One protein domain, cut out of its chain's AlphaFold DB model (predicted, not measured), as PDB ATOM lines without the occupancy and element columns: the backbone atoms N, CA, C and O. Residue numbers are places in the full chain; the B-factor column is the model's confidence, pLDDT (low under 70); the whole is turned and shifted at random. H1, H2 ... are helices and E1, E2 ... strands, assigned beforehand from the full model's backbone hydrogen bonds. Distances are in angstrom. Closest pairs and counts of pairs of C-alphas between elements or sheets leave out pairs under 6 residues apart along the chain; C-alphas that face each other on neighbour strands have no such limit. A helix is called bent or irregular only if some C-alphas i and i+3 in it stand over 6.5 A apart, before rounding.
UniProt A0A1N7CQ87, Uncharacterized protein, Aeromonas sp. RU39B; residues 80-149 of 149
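AT A GLANCE: This is residues 80 to 149 of the 149 residues of an uncharacterized protein of Aeromonas sp. RU39B (UniProt A0A1N7CQ87). Two long helices, H1 and H3, run opposite ways and cross as an X, and a small head sits at the end where H1 finishes and H3 starts. The head is made of the two-stranded hairpin E1 and E2, the one-turn helix H2 and the link of residues 122 to 131, while residues 80 to 85 of H1 stick out free at the other end. The printed part has 70 residues with three named helices and two named strands, in the order H1, E1, E2, H2, H3; the sheet has the order E1 - E2 and is antiparallel, and the class is mostly helix. The whole is loose, with a radius of gyration of the C-alphas of 14.3 A, and its outline is a rod spanning 46 by 20 by 18 A.

IN THESE COORDINATES: H1 holds residues 80 to 101, begins with C-alpha 80 at (-39.687, 6.331, 8.469), and measures 31.2 A from first to last C-alpha. E1 follows with residues 105 to 107, and its C-alpha 105 is at (-54.638, 18.394, -21.466). E2 holds residues 115 to 117, and H2 follows directly with residues 118 to 121. H3 holds residues 132 to 148, measures 24.7 A, and ends with C-alpha 148 at (-41.805, -4.309, 0.610). No helix is bent or irregular.

HOW THE PARTS SIT: H1 touches H3 at a steep tilt of 46 degrees, and they run opposite ways. H1 touches H3 with residues 86 to 93 alone, and H3 touches H1 with residues 134 to 141 alone; the closest C-alphas of the two helices are those of Thr 93 and Ile 134, 6.5 A apart. H1 and H2 are close but not clearly touching, the closest C-alphas being those of Met 100 and Trp 118, 6.5 A apart. H2 and H3 are also close but not clearly touching, with the C-alphas of Leu 121 and Leu 132 closest at 7.3 A. E1 and E2 form a hairpin, antiparallel at 166 degrees between their directions. N 106 and O 116 are within hydrogen-bond range at 2.9 A, as are N 116 and O 106 at 2.8 A. The closest C-alphas of E1 and H2 are those of Gly 105 and Trp 118, 4.6 A apart. H1 and E2 are apart, and H3 is apart from both strands. In H1 and H3 every O i to N i+4 pair is within hydrogen-bond range; H2 is too short for such a pair, but its one O i to N i+3 pair is within range.

THE WHOLE: The two C-alphas farthest apart are those of Asn 112 and Ala 149, at 48.0 A. The printed part has no cut, and it ends at residue 149, the chain's last residue. The links H1 to E1 and E2 to H2 are tight, the links E1 to E2 and H2 to H3 are short, and no link is long. The mean pLDDT of the printed part is 89.9, and residues 110 to 111 and 148 to 149 are under 70.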
ATOM      1  N   LYS A  80     -38.543   5.431   8.337       91.38
ATOM      2  CA  LYS A  80     -39.687   6.331   8.469       91.38
ATOM      3  C   LYS A  80     -39.669   7.447   7.421       91.38
ATOM      4  O   LYS A  80     -40.688   7.675   6.776       91.38
ATOM      5  N   GLN A  81     -38.534   8.115   7.211       94.69
ATOM      6  CA  GLN A  81     -38.396   9.151   6.180       94.69
ATOM      7  C   GLN A  81     -38.630   8.589   4.775       94.69
ATOM      8  O   GLN A  81     -39.286   9.229   3.955       94.69
ATOM      9  N   SER A  82     -38.135   7.380   4.506       93.44
ATOM     10  CA  SER A  82     -38.376   6.670   3.250       93.44
ATOM     11  C   SER A  82     -39.868   6.388   3.045       93.44
ATOM     12  O   SER A  82     -40.409   6.675   1.976       93.44
ATOM     13  N   ALA A  83     -40.564   5.908   4.080       93.00
ATOM     14  CA  ALA A  83     -42.001   5.654   4.034       93.00
ATOM     15  C   ALA A  83     -42.823   6.943   3.848       93.00
ATOM     16  O   ALA A  83     -43.746   6.974   3.033       93.00
ATOM     17  N   GLU A  84     -42.480   8.020   4.561       96.12
ATOM     18  CA  GLU A  84     -43.131   9.327   4.424       96.12
ATOM     19  C   GLU A  84     -42.931   9.918   3.021       96.12
ATOM     20  O   GLU A  84     -43.886  10.410   2.415       96.12
ATOM     21  N   LEU A  85     -41.716   9.823   2.472       95.69
ATOM     22  CA  LEU A  85     -41.413  10.274   1.116       95.69
ATOM     23  C   LEU A  85     -42.167   9.450   0.066       95.69
ATOM     24  O   LEU A  85     -42.738  10.026  -0.860       95.69
ATOM     25  N   LEU A  86     -42.206   8.123   0.218       95.44
ATOM     26  CA  LEU A  86     -42.950   7.244  -0.683       95.44
ATOM     27  C   LEU A  86     -44.444   7.583  -0.666       95.44
ATOM     28  O   LEU A  86     -45.035   7.767  -1.725       95.44
ATOM     29  N   ALA A  87     -45.037   7.755   0.518       95.44
ATOM     30  CA  ALA A  87     -46.438   8.147   0.653       95.44
ATOM     31  C   ALA A  87     -46.726   9.523   0.021       95.44
ATOM     32  O   ALA A  87     -47.762   9.710  -0.620       95.44
ATOM     33  N   ALA A  88     -45.814  10.488   0.165       96.88
ATOM     34  CA  ALA A  88     -45.948  11.803  -0.460       96.88
ATOM     35  C   ALA A  88     -45.875  11.731  -1.996       96.88
ATOM     36  O   ALA A  88     -46.669  12.382  -2.676       96.88
ATOM     37  N   LEU A  89     -44.960  10.924  -2.544       96.19
ATOM     38  CA  LEU A  89     -44.826  10.704  -3.988       96.19
ATOM     39  C   LEU A  89     -46.021   9.941  -4.571       96.19
ATOM     40  O   LEU A  89     -46.513  10.306  -5.637       96.19
ATOM     41  N   GLU A  90     -46.529   8.931  -3.863       95.69
ATOM     42  CA  GLU A  90     -47.766   8.220  -4.215       95.69
ATOM     43  C   GLU A  90     -48.955   9.170  -4.285       95.69
ATOM     44  O   GLU A  90     -49.721   9.153  -5.245       95.69
ATOM     45  N   LYS A  91     -49.094  10.043  -3.285       97.25
ATOM     46  CA  LYS A  91     -50.161  11.033  -3.289       97.25
ATOM     47  C   LYS A  91     -50.010  12.017  -4.449       97.25
ATOM     48  O   LYS A  91     -50.985  12.285  -5.134       97.25
ATOM     49  N   LEU A  92     -48.804  12.532  -4.688       96.44
ATOM     50  CA  LEU A  92     -48.551  13.495  -5.761       96.44
ATOM     51  C   LEU A  92     -48.834  12.902  -7.147       96.44
ATOM     52  O   LEU A  92     -49.486  13.547  -7.962       96.44
ATOM     53  N   THR A  93     -48.354  11.685  -7.410       96.00
ATOM     54  CA  THR A  93     -48.637  10.973  -8.668       96.00
ATOM     55  C   THR A  93     -50.132  10.708  -8.815       96.00
ATOM     56  O   THR A  93     -50.695  11.046  -9.848       96.00
ATOM     57  N   GLY A  94     -50.804  10.248  -7.756       95.38
ATOM     58  CA  GLY A  94     -52.258  10.075  -7.742       95.38
ATOM     59  C   GLY A  94     -53.043  11.366  -8.007       95.38
ATOM     60  O   GLY A  94     -53.972  11.354  -8.810       95.38
ATOM     61  N   ASP A  95     -52.657  12.484  -7.387       97.19
ATOM     62  CA  ASP A  95     -53.290  13.794  -7.588       97.19
ATOM     63  C   ASP A  95     -53.121  14.279  -9.044       97.19
ATOM     64  O   ASP A  95     -54.054  14.842  -9.622       97.19
ATOM     65  N   ILE A  96     -51.956  14.041  -9.664       94.88
ATOM     66  CA  ILE A  96     -51.719  14.399 -11.071       94.88
ATOM     67  C   ILE A  96     -52.489  13.471 -12.015       94.88
ATOM     68  O   ILE A  96     -53.110  13.961 -12.953       94.88
ATOM     69  N   THR A  97     -52.513  12.165 -11.760       93.75
ATOM     70  CA  THR A  97     -53.290  11.214 -12.565       93.75
ATOM     71  C   THR A  97     -54.784  11.532 -12.491       93.75
ATOM     72  O   THR A  97     -55.441  11.605 -13.522       93.75
ATOM     73  N   ALA A  98     -55.307  11.875 -11.310       96.19
ATOM     74  CA  ALA A  98     -56.682  12.348 -11.166       96.19
ATOM     75  C   ALA A  98     -56.936  13.654 -11.944       96.19
ATOM     76  O   ALA A  98     -57.961  13.791 -12.608       96.19
ATOM     77  N   LEU A  99     -56.000  14.611 -11.912       95.19
ATOM     78  CA  LEU A  99     -56.080  15.817 -12.741       95.19
ATOM     79  C   LEU A  99     -56.114  15.470 -14.237       95.19
ATOM     80  O   LEU A  99     -56.860  16.100 -14.989       95.19
ATOM     81  N   MET A 100     -55.309  14.499 -14.669       94.25
ATOM     82  CA  MET A 100     -55.259  14.045 -16.055       94.25
ATOM     83  C   MET A 100     -56.553  13.354 -16.482       94.25
ATOM     84  O   MET A 100     -57.018  13.597 -17.590       94.25
ATOM     85  N   ASP A 101     -57.158  12.554 -15.608       95.25
ATOM     86  CA  ASP A 101     -58.427  11.871 -15.876       95.25
ATOM     87  C   ASP A 101     -59.609  12.853 -15.950       95.25
ATOM     88  O   ASP A 101     -60.526  12.680 -16.754       95.25
ATOM     89  N   GLU A 102     -59.570  13.925 -15.154       96.50
ATOM     90  CA  GLU A 102     -60.617  14.953 -15.085       96.50
ATOM     91  C   GLU A 102     -60.401  16.119 -16.072       96.50
ATOM     92  O   GLU A 102     -61.140  17.110 -16.061       96.50
ATOM     93  N   SER A 103     -59.390  16.051 -16.946       94.06
ATOM     94  CA  SER A 103     -59.119  17.106 -17.930       94.06
ATOM     95  C   SER A 103     -58.555  16.575 -19.250       94.06
ATOM     96  O   SER A 103     -58.130  15.438 -19.366       94.06
ATOM     97  N   LEU A 104     -58.571  17.393 -20.305       90.31
ATOM     98  CA  LEU A 104     -58.178  16.932 -21.649       90.31
ATOM     99  C   LEU A 104     -56.692  17.135 -21.966       90.31
ATOM    100  O   LEU A 104     -56.189  16.566 -22.933       90.31
ATOM    101  N   GLY A 105     -56.004  17.973 -21.196       91.12
ATOM    102  CA  GLY A 105     -54.638  18.394 -21.466       91.12
ATOM    103  C   GLY A 105     -54.360  19.803 -20.964       91.12
ATOM    104  O   GLY A 105     -55.206  20.449 -20.342       91.12
ATOM    105  N   VAL A 106     -53.179  20.315 -21.300       90.31
ATOM    106  CA  VAL A 106     -52.764  21.680 -20.963       90.31
ATOM    107  C   VAL A 106     -52.975  22.592 -22.164       90.31
ATOM    108  O   VAL A 106     -52.387  22.395 -23.225       90.31
ATOM    109  N   TYR A 107     -53.791  23.630 -22.007       87.19
ATOM    110  CA  TYR A 107     -53.972  24.645 -23.045       87.19
ATOM    111  C   TYR A 107     -52.878  25.709 -22.965       87.19
ATOM    112  O   TYR A 107     -52.559  26.204 -21.886       87.19
ATOM    113  N   GLY A 108     -52.321  26.090 -24.118       82.56
ATOM    114  CA  GLY A 108     -51.336  27.173 -24.201       82.56
ATOM    115  C   GLY A 108     -49.916  26.800 -23.776       82.56
ATOM    116  O   GLY A 108     -49.065  27.683 -23.699       82.56
ATOM    117  N   LEU A 109     -49.636  25.513 -23.553       78.38
ATOM    118  CA  LEU A 109     -48.301  25.023 -23.205       78.38
ATOM    119  C   LEU A 109     -47.294  25.186 -24.361       78.38
ATOM    120  O   LEU A 109     -46.118  25.452 -24.132       78.38
ATOM    121  N   HIS A 110     -47.750  25.053 -25.613       68.06
ATOM    122  CA  HIS A 110     -46.905  25.105 -26.807       68.06
ATOM    123  C   HIS A 110     -47.681  25.675 -28.016       68.06
ATOM    124  O   HIS A 110     -48.867  25.414 -28.178       68.06
ATOM    125  N   LYS A 111     -47.001  26.451 -28.880       61.16
ATOM    126  CA  LYS A 111     -47.532  27.077 -30.120       61.16
ATOM    127  C   LYS A 111     -48.835  27.885 -29.956       61.16
ATOM    128  O   LYS A 111     -49.858  27.564 -30.541       61.16
ATOM    129  N   ASN A 112     -48.764  29.023 -29.262       70.00
ATOM    130  CA  ASN A 112     -49.776  30.096 -29.333       70.00
ATOM    131  C   ASN A 112     -51.230  29.694 -28.994       70.00
ATOM    132  O   ASN A 112     -52.160  30.310 -29.512       70.00
ATOM    133  N   GLY A 113     -51.437  28.720 -28.103       74.56
ATOM    134  CA  GLY A 113     -52.769  28.404 -27.568       74.56
ATOM    135  C   GLY A 113     -53.334  27.043 -27.963       74.56
ATOM    136  O   GLY A 113     -54.406  26.696 -27.468       74.56
ATOM    137  N   ASP A 114     -52.629  26.268 -28.792       81.75
ATOM    138  CA  ASP A 114     -53.056  24.905 -29.116       81.75
ATOM    139  C   ASP A 114     -53.116  24.034 -27.839       81.75
ATOM    140  O   ASP A 114     -52.272  24.179 -26.941       81.75
ATOM    141  N   PRO A 115     -54.122  23.144 -27.715       85.81
ATOM    142  CA  PRO A 115     -54.166  22.172 -26.632       85.81
ATOM    143  C   PRO A 115     -52.997  21.191 -26.750       85.81
ATOM    144  O   PRO A 115     -52.712  20.698 -27.839       85.81
ATOM    145  N   ALA A 116     -52.359  20.878 -25.621       91.06
ATOM    146  CA  ALA A 116     -51.421  19.771 -25.468       91.06
ATOM    147  C   ALA A 116     -52.120  18.646 -24.687       91.06
ATOM    148  O   ALA A 116     -52.177  18.716 -23.454       91.06
ATOM    149  N   PRO A 117     -52.709  17.646 -25.372       93.06
ATOM    150  CA  PRO A 117     -53.382  16.541 -24.706       93.06
ATOM    151  C   PRO A 117     -52.432  15.782 -23.784       93.06
ATOM    152  O   PRO A 117     -51.253  15.629 -24.104       93.06
ATOM    153  N   TRP A 118     -52.941  15.249 -22.672       93.69
ATOM    154  CA  TRP A 118     -52.105  14.541 -21.694       93.69
ATOM    155  C   TRP A 118     -51.292  13.393 -22.296       93.69
ATOM    156  O   TRP A 118     -50.113  13.256 -21.985       93.69
ATOM    157  N   GLY A 119     -51.879  12.638 -23.232       92.25
ATOM    158  CA  GLY A 119     -51.197  11.552 -23.944       92.25
ATOM    159  C   GLY A 119     -49.994  11.994 -24.789       92.25
ATOM    160  O   GLY A 119     -49.150  11.170 -25.114       92.25
ATOM    161  N   GLU A 120     -49.881  13.281 -25.136       92.56
ATOM    162  CA  GLU A 120     -48.688  13.808 -25.807       92.56
ATOM    163  C   GLU A 120     -47.582  14.215 -24.828       92.56
ATOM    164  O   GLU A 120     -46.444  14.360 -25.261       92.56
ATOM    165  N   LEU A 121     -47.897  14.415 -23.546       92.69
ATOM    166  CA  LEU A 121     -46.966  14.909 -22.525       92.69
ATOM    167  C   LEU A 121     -46.324  13.796 -21.689       92.69
ATOM    168  O   LEU A 121     -45.316  14.046 -21.034       92.69
ATOM    169  N   VAL A 122     -46.891  12.590 -21.709       93.00
ATOM    170  CA  VAL A 122     -46.383  11.399 -21.007       93.00
ATOM    171  C   VAL A 122     -45.591  10.479 -21.941       93.00
ATOM    172  O   VAL A 122     -45.471  10.764 -23.133       93.00
ATOM    173  N   ALA A 123     -45.049   9.378 -21.408       92.44
ATOM    174  CA  ALA A 123     -44.234   8.414 -22.150       92.44
ATOM    175  C   ALA A 123     -44.886   7.953 -23.472       92.44
ATOM    176  O   ALA A 123     -46.052   7.562 -23.510       92.44
ATOM    177  N   GLY A 124     -44.115   7.981 -24.561       91.62
ATOM    178  CA  GLY A 124     -44.561   7.688 -25.926       91.62
ATOM    179  C   GLY A 124     -45.225   8.869 -26.646       91.62
ATOM    180  O   GLY A 124     -45.574   8.752 -27.824       91.62
ATOM    181  N   GLY A 125     -45.404   9.998 -25.958       92.50
ATOM    182  CA  GLY A 125     -45.981  11.227 -26.482       92.50
ATOM    183  C   GLY A 125     -44.977  12.114 -27.224       92.50
ATOM    184  O   GLY A 125     -43.761  12.009 -27.081       92.50
ATOM    185  N   ARG A 126     -45.489  13.052 -28.029       90.25
ATOM    186  CA  ARG A 126     -44.663  13.992 -28.808       90.25
ATOM    187  C   ARG A 126     -43.803  14.919 -27.938       90.25
ATOM    188  O   ARG A 126     -42.743  15.359 -28.377       90.25
ATOM    189  N   TYR A 127     -44.299  15.255 -26.756       90.12
ATOM    190  CA  TYR A 127     -43.701  16.152 -25.773       90.12
ATOM    191  C   TYR A 127     -43.461  15.411 -24.450       90.12
ATOM    192  O   TYR A 127     -43.552  16.013 -23.381       90.12
ATOM    193  N   GLU A 128     -43.169  14.110 -24.523       92.06
ATOM    194  CA  GLU A 128     -43.019  13.238 -23.355       92.06
ATOM    195  C   GLU A 128     -42.028  13.776 -22.313       92.06
ATOM    196  O   GLU A 128     -42.232  13.590 -21.122       92.06
ATOM    197  N   GLU A 129     -40.999  14.520 -22.729       91.31
ATOM    198  CA  GLU A 129     -39.981  15.106 -21.842       91.31
ATOM    199  C   GLU A 129     -40.560  15.944 -20.687       91.31
ATOM    200  O   GLU A 129     -39.907  16.098 -19.655       91.31
ATOM    201  N   TRP A 130     -41.779  16.475 -20.837       91.00
ATOM    202  CA  TRP A 130     -42.422  17.310 -19.824       91.00
ATOM    203  C   TRP A 130     -42.954  16.512 -18.632       91.00
ATOM    204  O   TRP A 130     -42.805  16.976 -17.503       91.00
ATOM    205  N   LEU A 131     -43.568  15.341 -18.857       93.25
ATOM    206  CA  LEU A 131     -44.175  14.524 -17.795       93.25
ATOM    207  C   LEU A 131     -43.681  13.068 -17.771       93.25
ATOM    208  O   LEU A 131     -44.217  12.258 -17.020       93.25
ATOM    209  N   LEU A 132     -42.618  12.729 -18.506       92.75
ATOM    210  CA  LEU A 132     -41.985  11.403 -18.463       92.75
ATOM    211  C   LEU A 132     -41.576  10.995 -17.038       92.75
ATOM    212  O   LEU A 132     -41.619   9.818 -16.681       92.75
ATOM    213  N   SER A 133     -41.204  11.966 -16.198       93.38
ATOM    214  CA  SER A 133     -40.851  11.728 -14.794       93.38
ATOM    215  C   SER A 133     -41.999  11.149 -13.967       93.38
ATOM    216  O   SER A 133     -41.723  10.438 -13.005       93.38
ATOM    217  N   ILE A 134     -43.256  11.398 -14.345       93.38
ATOM    218  CA  ILE A 134     -44.427  10.830 -13.668       93.38
ATOM    219  C   ILE A 134     -44.504   9.333 -13.948       93.38
ATOM    220  O   ILE A 134     -44.534   8.553 -13.002       93.38
ATOM    221  N   SER A 135     -44.417   8.926 -15.218       90.25
ATOM    222  CA  SER A 135     -44.411   7.506 -15.594       90.25
ATOM    223  C   SER A 135     -43.252   6.751 -14.931       90.25
ATOM    224  O   SER A 135     -43.444   5.679 -14.364       90.25
ATOM    225  N   ASN A 136     -42.055   7.352 -14.903       92.44
ATOM    226  CA  ASN A 136     -40.902   6.774 -14.205       92.44
ATOM    227  C   ASN A 136     -41.134   6.646 -12.688       92.44
ATOM    228  O   ASN A 136     -40.701   5.670 -12.070       92.44
ATOM    229  N   ALA A 137     -41.783   7.638 -12.071       93.88
ATOM    230  CA  ALA A 137     -42.094   7.616 -10.647       93.88
ATOM    231  C   ALA A 137     -43.116   6.522 -10.319       93.88
ATOM    232  O   ALA A 137     -42.900   5.772  -9.371       93.88
ATOM    233  N   GLU A 138     -44.177   6.380 -11.115       93.06
ATOM    234  CA  GLU A 138     -45.194   5.336 -10.943       93.06
ATOM    235  C   GLU A 138     -44.589   3.925 -11.032       93.06
ATOM    236  O   GLU A 138     -44.856   3.081 -10.172       93.06
ATOM    237  N   GLU A 139     -43.709   3.677 -12.009       92.81
ATOM    238  CA  GLU A 139     -42.997   2.399 -12.136       92.81
ATOM    239  C   GLU A 139     -42.110   2.104 -10.919       92.81
ATOM    240  O   GLU A 139     -42.109   0.986 -10.386       92.81
ATOM    241  N   LEU A 140     -41.351   3.103 -10.453       94.38
ATOM    242  CA  LEU A 140     -40.470   2.938  -9.302       94.38
ATOM    243  C   LEU A 140     -41.264   2.707  -8.013       94.38
ATOM    244  O   LEU A 140     -40.912   1.817  -7.241       94.38
ATOM    245  N   ILE A 141     -42.348   3.455  -7.802       94.75
ATOM    246  CA  ILE A 141     -43.274   3.270  -6.680       94.75
ATOM    247  C   ILE A 141     -43.819   1.839  -6.691       94.75
ATOM    248  O   ILE A 141     -43.716   1.136  -5.684       94.75
ATOM    249  N   ALA A 142     -44.330   1.363  -7.831       93.56
ATOM    250  CA  ALA A 142     -44.864   0.008  -7.953       93.56
ATOM    251  C   ALA A 142     -43.811  -1.059  -7.605       93.56
ATOM    252  O   ALA A 142     -44.096  -1.998  -6.857       93.56
ATOM    253  N   LYS A 143     -42.573  -0.884  -8.082       93.50
ATOM    254  CA  LYS A 143     -41.448  -1.773  -7.766       93.50
ATOM    255  C   LYS A 143     -41.102  -1.771  -6.275       93.50
ATOM    256  O   LYS A 143     -40.878  -2.840  -5.710       93.50
ATOM    257  N   LEU A 144     -41.042  -0.597  -5.644       91.69
ATOM    258  CA  LEU A 144     -40.716  -0.471  -4.222       91.69
ATOM    259  C   LEU A 144     -41.793  -1.111  -3.339       91.69
ATOM    260  O   LEU A 144     -41.453  -1.836  -2.408       91.69
ATOM    261  N   LYS A 145     -43.077  -0.948  -3.678       87.75
ATOM    262  CA  LYS A 145     -44.179  -1.618  -2.966       87.75
ATOM    263  C   LYS A 145     -44.136  -3.135  -3.114       87.75
ATOM    264  O   LYS A 145     -44.360  -3.844  -2.141       87.75
ATOM    265  N   ALA A 146     -43.832  -3.633  -4.312       88.00
ATOM    266  CA  ALA A 146     -43.731  -5.069  -4.561       88.00
ATOM    267  C   ALA A 146     -42.556  -5.723  -3.815       88.00
ATOM    268  O   ALA A 146     -42.637  -6.895  -3.472       88.00
ATOM    269  N   GLY A 147     -41.470  -4.980  -3.572       77.00
ATOM    270  CA  GLY A 147     -40.333  -5.449  -2.773       77.00
ATOM    271  C   GLY A 147     -40.512  -5.310  -1.257       77.00
ATOM    272  O   GLY A 147     -39.735  -5.902  -0.515       77.00
ATOM    273  N   ALA A 148     -41.497  -4.530  -0.804       62.12
ATOM    274  CA  ALA A 148     -41.805  -4.309   0.610       62.12
ATOM    275  C   ALA A 148     -42.911  -5.236   1.165       62.12
ATOM    276  O   ALA A 148     -43.164  -5.208   2.370       62.12
ATOM    277  N   ALA A 149     -43.580  -6.016   0.303       49.56
ATOM    278  CA  ALA A 149     -44.631  -6.984   0.644       49.56
ATOM    279  C   ALA A 149     -44.072  -8.401   0.837       49.56
ATOM    280  O   ALA A 149     -44.600  -9.116   1.720       49.56
TER     281      ALA A 149